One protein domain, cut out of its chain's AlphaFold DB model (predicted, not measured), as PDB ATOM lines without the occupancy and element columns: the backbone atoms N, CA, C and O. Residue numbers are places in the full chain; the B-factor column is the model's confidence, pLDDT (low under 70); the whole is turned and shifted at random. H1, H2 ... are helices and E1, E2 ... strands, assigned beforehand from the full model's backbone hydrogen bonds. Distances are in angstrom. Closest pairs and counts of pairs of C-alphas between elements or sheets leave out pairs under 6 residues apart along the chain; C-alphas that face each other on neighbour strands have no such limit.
ATOM      1  N   MET A   1     -44.121 -63.618  38.890       64.63
ATOM      2  CA  MET A   1     -45.091 -62.517  38.730       64.63
ATOM      3  C   MET A   1     -45.117 -61.604  39.955       64.63
ATOM      4  O   MET A   1     -44.432 -60.599  39.906       64.63
ATOM      5  N   VAL A   2     -45.743 -61.969  41.088       70.26
ATOM      6  CA  VAL A   2     -45.663 -61.164  42.338       70.26
ATOM      7  C   VAL A   2     -44.210 -60.909  42.748       70.26
ATOM      8  O   VAL A   2     -43.824 -59.778  43.009       70.26
ATOM      9  N   LYS A   3     -43.371 -61.950  42.694       70.05
ATOM     10  CA  LYS A   3     -41.924 -61.842  42.924       70.05
ATOM     11  C   LYS A   3     -41.237 -60.811  42.016       70.05
ATOM     12  O   LYS A   3     -40.361 -60.099  42.483       70.05
ATOM     13  N   THR A   4     -41.636 -60.730  40.747       71.73
ATOM     14  CA  THR A   4     -41.080 -59.794  39.754       71.73
ATOM     15  C   THR A   4     -41.421 -58.360  40.136       71.73
ATOM     16  O   THR A   4     -40.532 -57.529  40.264       71.73
ATOM     17  N   VAL A   5     -42.702 -58.108  40.420       75.61
ATOM     18  CA  VAL A   5     -43.198 -56.798  40.857       75.61
ATOM     19  C   VAL A   5     -42.489 -56.362  42.139       75.61
ATOM     20  O   VAL A   5     -41.870 -55.302  42.171       75.61
ATOM     21  N   VAL A   6     -42.475 -57.218  43.167       80.62
ATOM     22  CA  VAL A   6     -41.780 -56.941  44.436       80.62
ATOM     23  C   VAL A   6     -40.291 -56.673  44.210       80.62
ATOM     24  O   VAL A   6     -39.752 -55.732  44.785       80.62
ATOM     25  N   SER A   7     -39.627 -57.448  43.345       79.76
ATOM     26  CA  SER A   7     -38.211 -57.238  43.034       79.76
ATOM     27  C   SER A   7     -37.968 -55.876  42.384       79.76
ATOM     28  O   SER A   7     -37.089 -55.154  42.848       79.76
ATOM     29  N   TYR A   8     -38.761 -55.476  41.385       82.32
ATOM     30  CA  TYR A   8     -38.602 -54.168  40.740       82.32
ATOM     31  C   TYR A   8     -38.878 -53.004  41.688       82.32
ATOM     32  O   TYR A   8     -38.104 -52.047  41.701       82.32
ATOM     33  N   HIS A   9     -39.915 -53.095  42.527       86.17
ATOM     34  CA  HIS A   9     -40.177 -52.071  43.539       86.17
ATOM     35  C   HIS A   9     -39.016 -51.947  44.534       86.17
ATOM     36  O   HIS A   9     -38.547 -50.836  44.771       86.17
ATOM     37  N   LEU A  10     -38.505 -53.066  45.062       87.54
ATOM     38  CA  LEU A  10     -37.366 -53.057  45.986       87.54
ATOM     39  C   LEU A  10     -36.097 -52.503  45.329       87.54
ATOM     40  O   LEU A  10     -35.464 -51.616  45.897       87.54
ATOM     41  N   ARG A  11     -35.748 -52.971  44.121       88.14
ATOM     42  CA  ARG A  11     -34.586 -52.467  43.369       88.14
ATOM     43  C   ARG A  11     -34.711 -50.961  43.122       88.14
ATOM     44  O   ARG A  11     -33.759 -50.230  43.373       88.14
ATOM     45  N   PHE A  12     -35.881 -50.481  42.694       90.28
ATOM     46  CA  PHE A  12     -36.105 -49.054  42.458       90.28
ATOM     47  C   PHE A  12     -35.958 -48.227  43.736       90.28
ATOM     48  O   PHE A  12     -35.278 -47.203  43.716       90.28
ATOM     49  N   SER A  13     -36.508 -48.688  44.862       92.62
ATOM     50  CA  SER A  13     -36.293 -48.041  46.161       92.62
ATOM     51  C   SER A  13     -34.811 -47.998  46.543       92.62
ATOM     52  O   SER A  13     -34.327 -46.943  46.945       92.62
ATOM     53  N   CYS A  14     -34.062 -49.088  46.350       93.70
ATOM     54  CA  CYS A  14     -32.617 -49.105  46.582       93.70
ATOM     55  C   CYS A  14     -31.871 -48.111  45.682       93.70
ATOM     56  O   CYS A  14     -30.993 -47.400  46.168       93.70
ATOM     57  N   PHE A  15     -32.225 -48.012  44.396       93.20
ATOM     58  CA  PHE A  15     -31.619 -47.033  43.491       93.20
ATOM     59  C   PHE A  15     -31.907 -45.593  43.914       93.20
ATOM     60  O   PHE A  15     -31.009 -44.762  43.820       93.20
ATOM     61  N   LEU A  16     -33.109 -45.294  44.419       94.48
ATOM     62  CA  LEU A  16     -33.417 -43.979  44.989       94.48
ATOM     63  C   LEU A  16     -32.531 -43.678  46.203       94.48
ATOM     64  O   LEU A  16     -31.962 -42.595  46.289       94.48
ATOM     65  N   THR A  17     -32.363 -44.645  47.109       96.65
ATOM     66  CA  THR A  17     -31.481 -44.489  48.274       96.65
ATOM     67  C   THR A  17     -30.020 -44.294  47.870       96.65
ATOM     68  O   THR A  17     -29.333 -43.461  48.454       96.65
ATOM     69  N   LEU A  18     -29.528 -45.039  46.875       95.82
ATOM     70  CA  LEU A  18     -28.161 -44.894  46.367       95.82
ATOM     71  C   LEU A  18     -27.951 -43.549  45.666       95.82
ATOM     72  O   LEU A  18     -26.913 -42.929  45.874       95.82
ATOM     73  N   ALA A  19     -28.926 -43.100  44.875       95.96
ATOM     74  CA  ALA A  19     -28.896 -41.803  44.207       95.96
ATOM     75  C   ALA A  19     -28.785 -40.658  45.221       95.96
ATOM     76  O   ALA A  19     -27.906 -39.813  45.089       95.96
ATOM     77  N   GLU A  20     -29.606 -40.692  46.274       96.80
ATOM     78  CA  GLU A  20     -29.555 -39.713  47.363       96.80
ATOM     79  C   GLU A  20     -28.212 -39.766  48.105       96.80
ATOM     80  O   GLU A  20     -27.532 -38.757  48.253       96.80
ATOM     81  N   LYS A  21     -27.781 -40.966  48.520       97.45
ATOM     82  CA  LYS A  21     -26.537 -41.167  49.282       97.45
ATOM     83  C   LYS A  21     -25.292 -40.671  48.542       97.45
ATOM     84  O   LYS A  21     -24.334 -40.249  49.182       97.45
ATOM     85  N   HIS A  22     -25.276 -40.804  47.221       96.71
ATOM     86  CA  HIS A  22     -24.141 -40.448  46.373       96.71
ATOM     87  C   HIS A  22     -24.361 -39.144  45.593       96.71
ATOM     88  O   HIS A  22     -23.606 -38.885  44.659       96.71
ATOM     89  N   GLU A  23     -25.382 -38.355  45.957       96.08
ATOM     90  CA  GLU A  23     -25.728 -37.068  45.333       96.08
ATOM     91  C   GLU A  23     -25.754 -37.132  43.794       96.08
ATOM     92  O   GLU A  23     -25.260 -36.253  43.087       96.08
ATOM     93  N   CYS A  24     -26.312 -38.215  43.250       95.95
ATOM     94  CA  CYS A  24     -26.347 -38.470  41.816       95.95
ATOM     95  C   CYS A  24     -27.771 -38.688  41.306       95.95
ATOM     96  O   CYS A  24     -28.736 -38.855  42.051       95.95
ATOM     97  N   THR A  25     -27.936 -38.664  39.987       92.85
ATOM     98  CA  THR A  25     -29.247 -38.900  39.375       92.85
ATOM     99  C   THR A  25     -29.637 -40.377  39.452       92.85
ATOM    100  O   THR A  25     -28.788 -41.267  39.391       92.85
ATOM    101  N   LYS A  26     -30.948 -40.666  39.450       90.17
ATOM    102  CA  LYS A  26     -31.471 -42.046  39.357       90.17
ATOM    103  C   LYS A  26     -30.838 -42.824  38.198       90.17
ATOM    104  O   LYS A  26     -30.502 -43.991  38.349       90.17
ATOM    105  N   ARG A  27     -30.660 -42.166  37.044       88.25
ATOM    106  CA  ARG A  27     -30.043 -42.762  35.849       88.25
ATOM    107  C   ARG A  27     -28.582 -43.133  36.084       88.25
ATOM    108  O   ARG A  27     -28.183 -44.222  35.696       88.25
ATOM    109  N   GLN A  28     -27.807 -42.274  36.748       90.07
ATOM    110  CA  GLN A  28     -26.422 -42.585  37.118       90.07
ATOM    111  C   GLN A  28     -26.356 -43.742  38.118       90.07
ATOM    112  O   GLN A  28     -25.565 -44.660  37.918       90.07
ATOM    113  N   ALA A  29     -27.223 -43.755  39.136       91.61
ATOM    114  CA  ALA A  29     -27.293 -44.856  40.094       91.61
ATOM    115  C   ALA A  29     -27.643 -46.190  39.410       91.61
ATOM    116  O   ALA A  29     -26.947 -47.183  39.606       91.61
ATOM    117  N   ILE A  30     -28.666 -46.214  38.549       89.41
ATOM    118  CA  ILE A  30     -29.027 -47.403  37.760       89.41
ATOM    119  C   ILE A  30     -27.855 -47.820  36.862       89.41
ATOM    120  O   ILE A  30     -27.464 -48.982  36.867       89.41
ATOM    121  N   SER A  31     -27.243 -46.875  36.144       86.61
ATOM    122  CA  SER A  31     -26.115 -47.153  35.248       86.61
ATOM    123  C   SER A  31     -24.893 -47.740  35.962       86.61
ATOM    124  O   SER A  31     -24.133 -48.493  35.346       86.61
ATOM    125  N   HIS A  32     -24.661 -47.345  37.214       87.31
ATOM    126  CA  HIS A  32     -23.479 -47.719  37.980       87.31
ATOM    127  C   HIS A  32     -23.680 -49.005  38.789       87.31
ATOM    128  O   HIS A  32     -22.773 -49.829  38.867       87.31
ATOM    129  N   TYR A  33     -24.852 -49.173  39.405       85.72
ATOM    130  CA  TYR A  33     -25.105 -50.252  40.363       85.72
ATOM    131  C   TYR A  33     -25.971 -51.382  39.812       85.72
ATOM    132  O   TYR A  33     -26.036 -52.443  40.434       85.72
ATOM    133  N   SER A  34     -26.654 -51.181  38.683       81.99
ATOM    134  CA  SER A  34     -27.420 -52.267  38.086       81.99
ATOM    135  C   SER A  34     -26.503 -53.300  37.432       81.99
ATOM    136  O   SER A  34     -25.490 -52.966  36.814       81.99
ATOM    137  N   LYS A  35     -26.914 -54.563  37.548       71.86
ATOM    138  CA  LYS A  35     -26.397 -55.689  36.766       71.86
ATOM    139  C   LYS A  35     -27.272 -55.995  35.541       71.86
ATOM    140  O   LYS A  35     -26.992 -56.941  34.818       71.86
ATOM    141  N   ASP A  36     -28.339 -55.233  35.304       70.64
ATOM    142  CA  ASP A  36     -29.204 -55.443  34.141       70.64
ATOM    143  C   ASP A  36     -28.430 -55.194  32.833       70.64
ATOM    144  O   ASP A  36     -27.413 -54.488  32.802       70.64
ATOM    145  N   LEU A  37     -28.912 -55.782  31.736       65.52
ATOM    146  CA  LEU A  37     -28.263 -55.683  30.432       65.52
ATOM    147  C   LEU A  37     -28.111 -54.214  30.002       65.52
ATOM    148  O   LEU A  37     -29.077 -53.445  29.988       65.52
ATOM    149  N   LYS A  38     -26.889 -53.842  29.608       71.90
ATOM    150  CA  LYS A  38     -26.597 -52.578  28.926       71.90
ATOM    151  C   LYS A  38     -26.882 -52.753  27.442       71.90
ATOM    152  O   LYS A  38     -26.252 -53.581  26.791       71.90
ATOM    153  N   VAL A  39     -27.824 -51.981  26.926       68.31
ATOM    154  CA  VAL A  39     -28.268 -52.016  25.534       68.31
ATOM    155  C   VAL A  39     -27.965 -50.660  24.929       68.31
ATOM    156  O   VAL A  39     -28.247 -49.631  25.537       68.31
ATOM    157  N   THR A  40     -27.370 -50.632  23.745       69.94
ATOM    158  CA  THR A  40     -27.236 -49.389  22.983       69.94
ATOM    159  C   THR A  40     -28.597 -48.987  22.437       69.94
ATOM    160  O   THR A  40     -29.248 -49.795  21.779       69.94
ATOM    161  N   ASN A  41     -29.026 -47.761  22.720       69.66
ATOM    162  CA  ASN A  41     -30.198 -47.176  22.080       69.66
ATOM    163  C   ASN A  41     -29.900 -46.811  20.608       69.66
ATOM    164  O   ASN A  41     -28.765 -46.946  20.144       69.66
ATOM    165  N   ASP A  42     -30.912 -46.325  19.886       73.54
ATOM    166  CA  ASP A  42     -30.795 -45.932  18.471       73.54
ATOM    167  C   ASP A  42     -29.747 -44.824  18.234       73.54
ATOM    168  O   ASP A  42     -29.165 -44.737  17.154       73.54
ATOM    169  N   ASP A  43     -29.450 -44.021  19.262       77.84
ATOM    170  CA  ASP A  43     -28.425 -42.971  19.243       77.84
ATOM    171  C   ASP A  43     -27.005 -43.506  19.541       77.84
ATOM    172  O   ASP A  43     -26.040 -42.741  19.608       77.84
ATOM    173  N   GLY A  44     -26.854 -44.818  19.756       73.43
ATOM    174  CA  GLY A  44     -25.588 -45.475  20.092       73.43
ATOM    175  C   GLY A  44     -25.148 -45.304  21.551       73.43
ATOM    176  O   GLY A  44     -24.033 -45.687  21.911       73.43
ATOM    177  N   VAL A  45     -26.001 -44.751  22.413       75.78
ATOM    178  CA  VAL A  45     -25.724 -44.580  23.842       75.78
ATOM    179  C   VAL A  45     -26.071 -45.869  24.578       75.78
ATOM    180  O   VAL A  45     -27.195 -46.361  24.504       75.78
ATOM    181  N   ALA A  46     -25.105 -46.421  25.313       69.74
ATOM    182  CA  ALA A  46     -25.344 -47.566  26.181       69.74
ATOM    183  C   ALA A  46     -26.248 -47.161  27.357       69.74
ATOM    184  O   ALA A  46     -25.824 -46.434  28.257       69.74
ATOM    185  N   GLU A  47     -27.478 -47.662  27.373       73.62
ATOM    186  CA  GLU A  47     -28.421 -47.513  28.475       73.62
ATOM    187  C   GLU A  47     -28.612 -48.852  29.192       73.62
ATOM    188  O   GLU A  47     -28.765 -49.907  28.579       73.62
ATOM    189  N   VAL A  48     -28.609 -48.826  30.524       75.14
ATOM    190  CA  VAL A  48     -29.045 -49.984  31.312       75.14
ATOM    191  C   VAL A  48     -30.552 -50.129  31.144       75.14
ATOM    192  O   VAL A  48     -31.297 -49.191  31.438       75.14
ATOM    193  N   HIS A  49     -31.012 -51.307  30.719       74.17
ATOM    194  CA  HIS A  49     -32.440 -51.572  30.617       74.17
ATOM    195  C   HIS A  49     -33.045 -51.805  32.005       74.17
ATOM    196  O   HIS A  49     -33.006 -52.910  32.539       74.17
ATOM    197  N   PHE A  50     -33.633 -50.759  32.577       81.71
ATOM    198  CA  PHE A  50     -34.405 -50.835  33.812       81.71
ATOM    199  C   PHE A  50     -35.786 -50.204  33.596       81.71
ATOM    200  O   PHE A  50     -35.860 -49.134  32.980       81.71
ATOM    201  N   PRO A  51     -36.876 -50.806  34.109       80.23
ATOM    202  CA  PRO A  51     -38.207 -50.232  33.985       80.23
ATOM    203  C   PRO A  51     -38.278 -48.802  34.514       80.23
ATOM    204  O   PRO A  51     -37.754 -48.467  35.579       80.23
ATOM    205  N   THR A  52     -38.978 -47.943  33.789       83.39
ATOM    206  CA  THR A  52     -39.249 -46.582  34.233       83.39
ATOM    207  C   THR A  52     -40.103 -46.588  35.500       83.39
ATOM    208  O   THR A  52     -40.899 -47.490  35.754       83.39
ATOM    209  N   GLU A  53     -40.009 -45.514  36.283       82.85
ATOM    210  CA  GLU A  53     -40.838 -45.331  37.480       82.85
ATOM    211  C   GLU A  53     -42.340 -45.474  37.182       82.85
ATOM    212  O   GLU A  53     -43.092 -46.022  37.989       82.85
ATOM    213  N   ARG A  54     -42.777 -45.012  36.003       84.44
ATOM    214  CA  ARG A  54     -44.159 -45.157  35.547       84.44
ATOM    215  C   ARG A  54     -44.524 -46.623  35.328       84.44
ATOM    216  O   ARG A  54     -45.569 -47.043  35.810       84.44
ATOM    217  N   GLU A  55     -43.683 -47.385  34.634       82.59
ATOM    218  CA  GLU A  55     -43.914 -48.815  34.398       82.59
ATOM    219  C   GLU A  55     -43.979 -49.583  35.718       82.59
ATOM    220  O   GLU A  55     -44.924 -50.336  35.922       82.59
ATOM    221  N   ILE A  56     -43.057 -49.320  36.651       81.60
ATOM    222  CA  ILE A  56     -43.039 -49.958  37.977       81.60
ATOM    223  C   ILE A  56     -44.316 -49.652  38.757       81.60
ATOM    224  O   ILE A  56     -44.936 -50.564  39.293       81.60
ATOM    225  N   ARG A  57     -44.758 -48.389  38.794       82.28
ATOM    226  CA  ARG A  57     -46.027 -48.024  39.448       82.28
ATOM    227  C   ARG A  57     -47.215 -48.749  38.817       82.28
ATOM    228  O   ARG A  57     -48.044 -49.293  39.537       82.28
ATOM    229  N   MET A  58     -47.256 -48.810  37.485       82.03
ATOM    230  CA  MET A  58     -48.324 -49.496  36.758       82.03
ATOM    231  C   MET A  58     -48.336 -51.012  36.999       82.03
ATOM    232  O   MET A  58     -49.398 -51.616  36.861       82.03
ATOM    233  N   MET A  59     -47.217 -51.631  37.404       76.69
ATOM    234  CA  MET A  59     -47.197 -53.064  37.726       76.69
ATOM    235  C   MET A  59     -48.102 -53.432  38.907       76.69
ATOM    236  O   MET A  59     -48.662 -54.529  38.935       76.69
ATOM    237  N   GLY A  60     -48.262 -52.522  39.875       70.12
ATOM    238  CA  GLY A  60     -49.156 -52.705  41.021       70.12
ATOM    239  C   GLY A  60     -50.642 -52.609  40.656       70.12
ATOM    240  O   GLY A  60     -51.474 -53.278  41.270       70.12
ATOM    241  N   ASP A  61     -50.976 -51.857  39.606       72.81
ATOM    242  CA  ASP A  61     -52.348 -51.562  39.172       72.81
ATOM    243  C   ASP A  61     -52.937 -52.674  38.284       72.81
ATOM    244  O   ASP A  61     -53.509 -52.425  37.224       72.81
ATOM    245  N   LYS A  62     -52.800 -53.934  38.715       65.65
ATOM    246  CA  LYS A  62     -53.257 -55.156  38.014       65.65
ATOM    247  C   LYS A  62     -52.495 -55.515  36.729       65.65
ATOM    248  O   LYS A  62     -52.716 -56.606  36.205       65.65
ATOM    249  N   ASN A  63     -51.564 -54.687  36.255       62.66
ATOM    250  CA  ASN A  63     -50.674 -55.034  35.142       62.66
ATOM    251  C   ASN A  63     -49.426 -55.757  35.653       62.66
ATOM    252  O   ASN A  63     -48.315 -55.255  35.578       62.66
ATOM    253  N   LEU A  64     -49.596 -56.981  36.143       59.36
ATOM    254  CA  LEU A  64     -48.506 -57.791  36.699       59.36
ATOM    255  C   LEU A  64     -47.516 -58.339  35.636       59.36
ATOM    256  O   LEU A  64     -46.796 -59.310  35.881       59.36
ATOM    257  N   SER A  65     -47.508 -57.757  34.439       62.62
ATOM    258  CA  SER A  65     -46.617 -58.111  33.341       62.62
ATOM    259  C   SER A  65     -45.234 -57.505  33.544       62.62
ATOM    260  O   SER A  65     -45.104 -56.331  33.881       62.62
ATOM    261  N   ASP A  66     -44.207 -58.304  33.272       63.14
ATOM    262  CA  ASP A  66     -42.844 -57.805  33.117       63.14
ATOM    263  C   ASP A  66     -42.807 -56.815  31.929       63.14
ATOM    264  O   ASP A  66     -43.254 -57.192  30.841       63.14
ATOM    265  N   PRO A  67     -42.374 -55.554  32.114       61.57
ATOM    266  CA  PRO A  67     -42.427 -54.522  31.077       61.57
ATOM    267  C   PRO A  67     -41.581 -54.898  29.863       61.57
ATOM    268  O   PRO A  67     -42.038 -54.688  28.742       61.57
TER     269      PRO A  67
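This is residues 1 to 67 of the 167 residues of the protein "Os06g0659200 protein" of Oryza sativa subsp. japonica (UniProt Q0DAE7). One long helix, H1, runs along one side of the domain, with two short helices on it: H2 set across it near residues 15 to 19, and H3 folded back along its residues 5 to 12. A small hairpin of two short strands, E1 and E2, lies beyond H2, away from H1, and residues 49 to 52 lead from it back to H3. The printed part has 67 residues with three named helices and two named strands, in the order H1, H2, E1, E2, H3; the two strands make one antiparallel sheet of order E1 - E2, and the class is mostly helix. The whole is only just compact, close to loose, with a radius of gyration of the C-alphas of 12.6 A, and the C-alphas span 32 by 31 by 18 A.

H1 is residues 2 to 21, 28.5 A from C-alpha 2 at (-45.663, -61.164, 42.338) to C-alpha 21 at (-26.537, -41.167, 49.282). H2 is residues 26 to 33 and measures 10.4 A from first to last C-alpha. E1, residues 38 to 40, and E2, residues 46 to 48, each measure 6.8 A. H3 is residues 53 to 60, 11.7 A long, and ends with C-alpha 60 at (-49.156, -52.705, 41.021).

H1 touches H2 with its residues 15 to 19 alone. Their closest C-alphas, those of Ala 19 and Ala 29, are 5.4 A apart, and their lines are about perpendicular, at 80 degrees. The closest C-alphas of H2 and E2, those of Ser 31 and Val 48, are 5.7 A apart. E1 and E2 form a hairpin, antiparallel with 141 degrees between their directions. N 39 and O 47 are within hydrogen-bond range at 2.8 A, and so are N 47 and O 39 at 2.8 A. Both strands are apart from H1. H3 touches H1, which meets it with residues 5 to 12 alone; the closest C-alphas, those of Val 5 and Met 59, are 6.3 A apart. H1 and H3 run opposite ways at a shallow tilt of 32 degrees, only just short of steep. H2 and H3 are apart. In H1 and H2 every O i to N i+4 pair is within hydrogen-bond range; in H3 it is 3 of 4.

The two C-alphas farthest apart, those of Gly 44 and Lys 62, are 34.4 A from each other. The C-alphas of Met 1, the chain's first residue, and Pro 67, the last printed one, are 11.4 A apart. The printed part has no cut, and the four links between its elements are tight. The mean pLDDT of the printed part is 80.5; 12 residues are under 70, namely residue 1, residue 37, residues 39 to 41, residue 46 and residues 62 to 67.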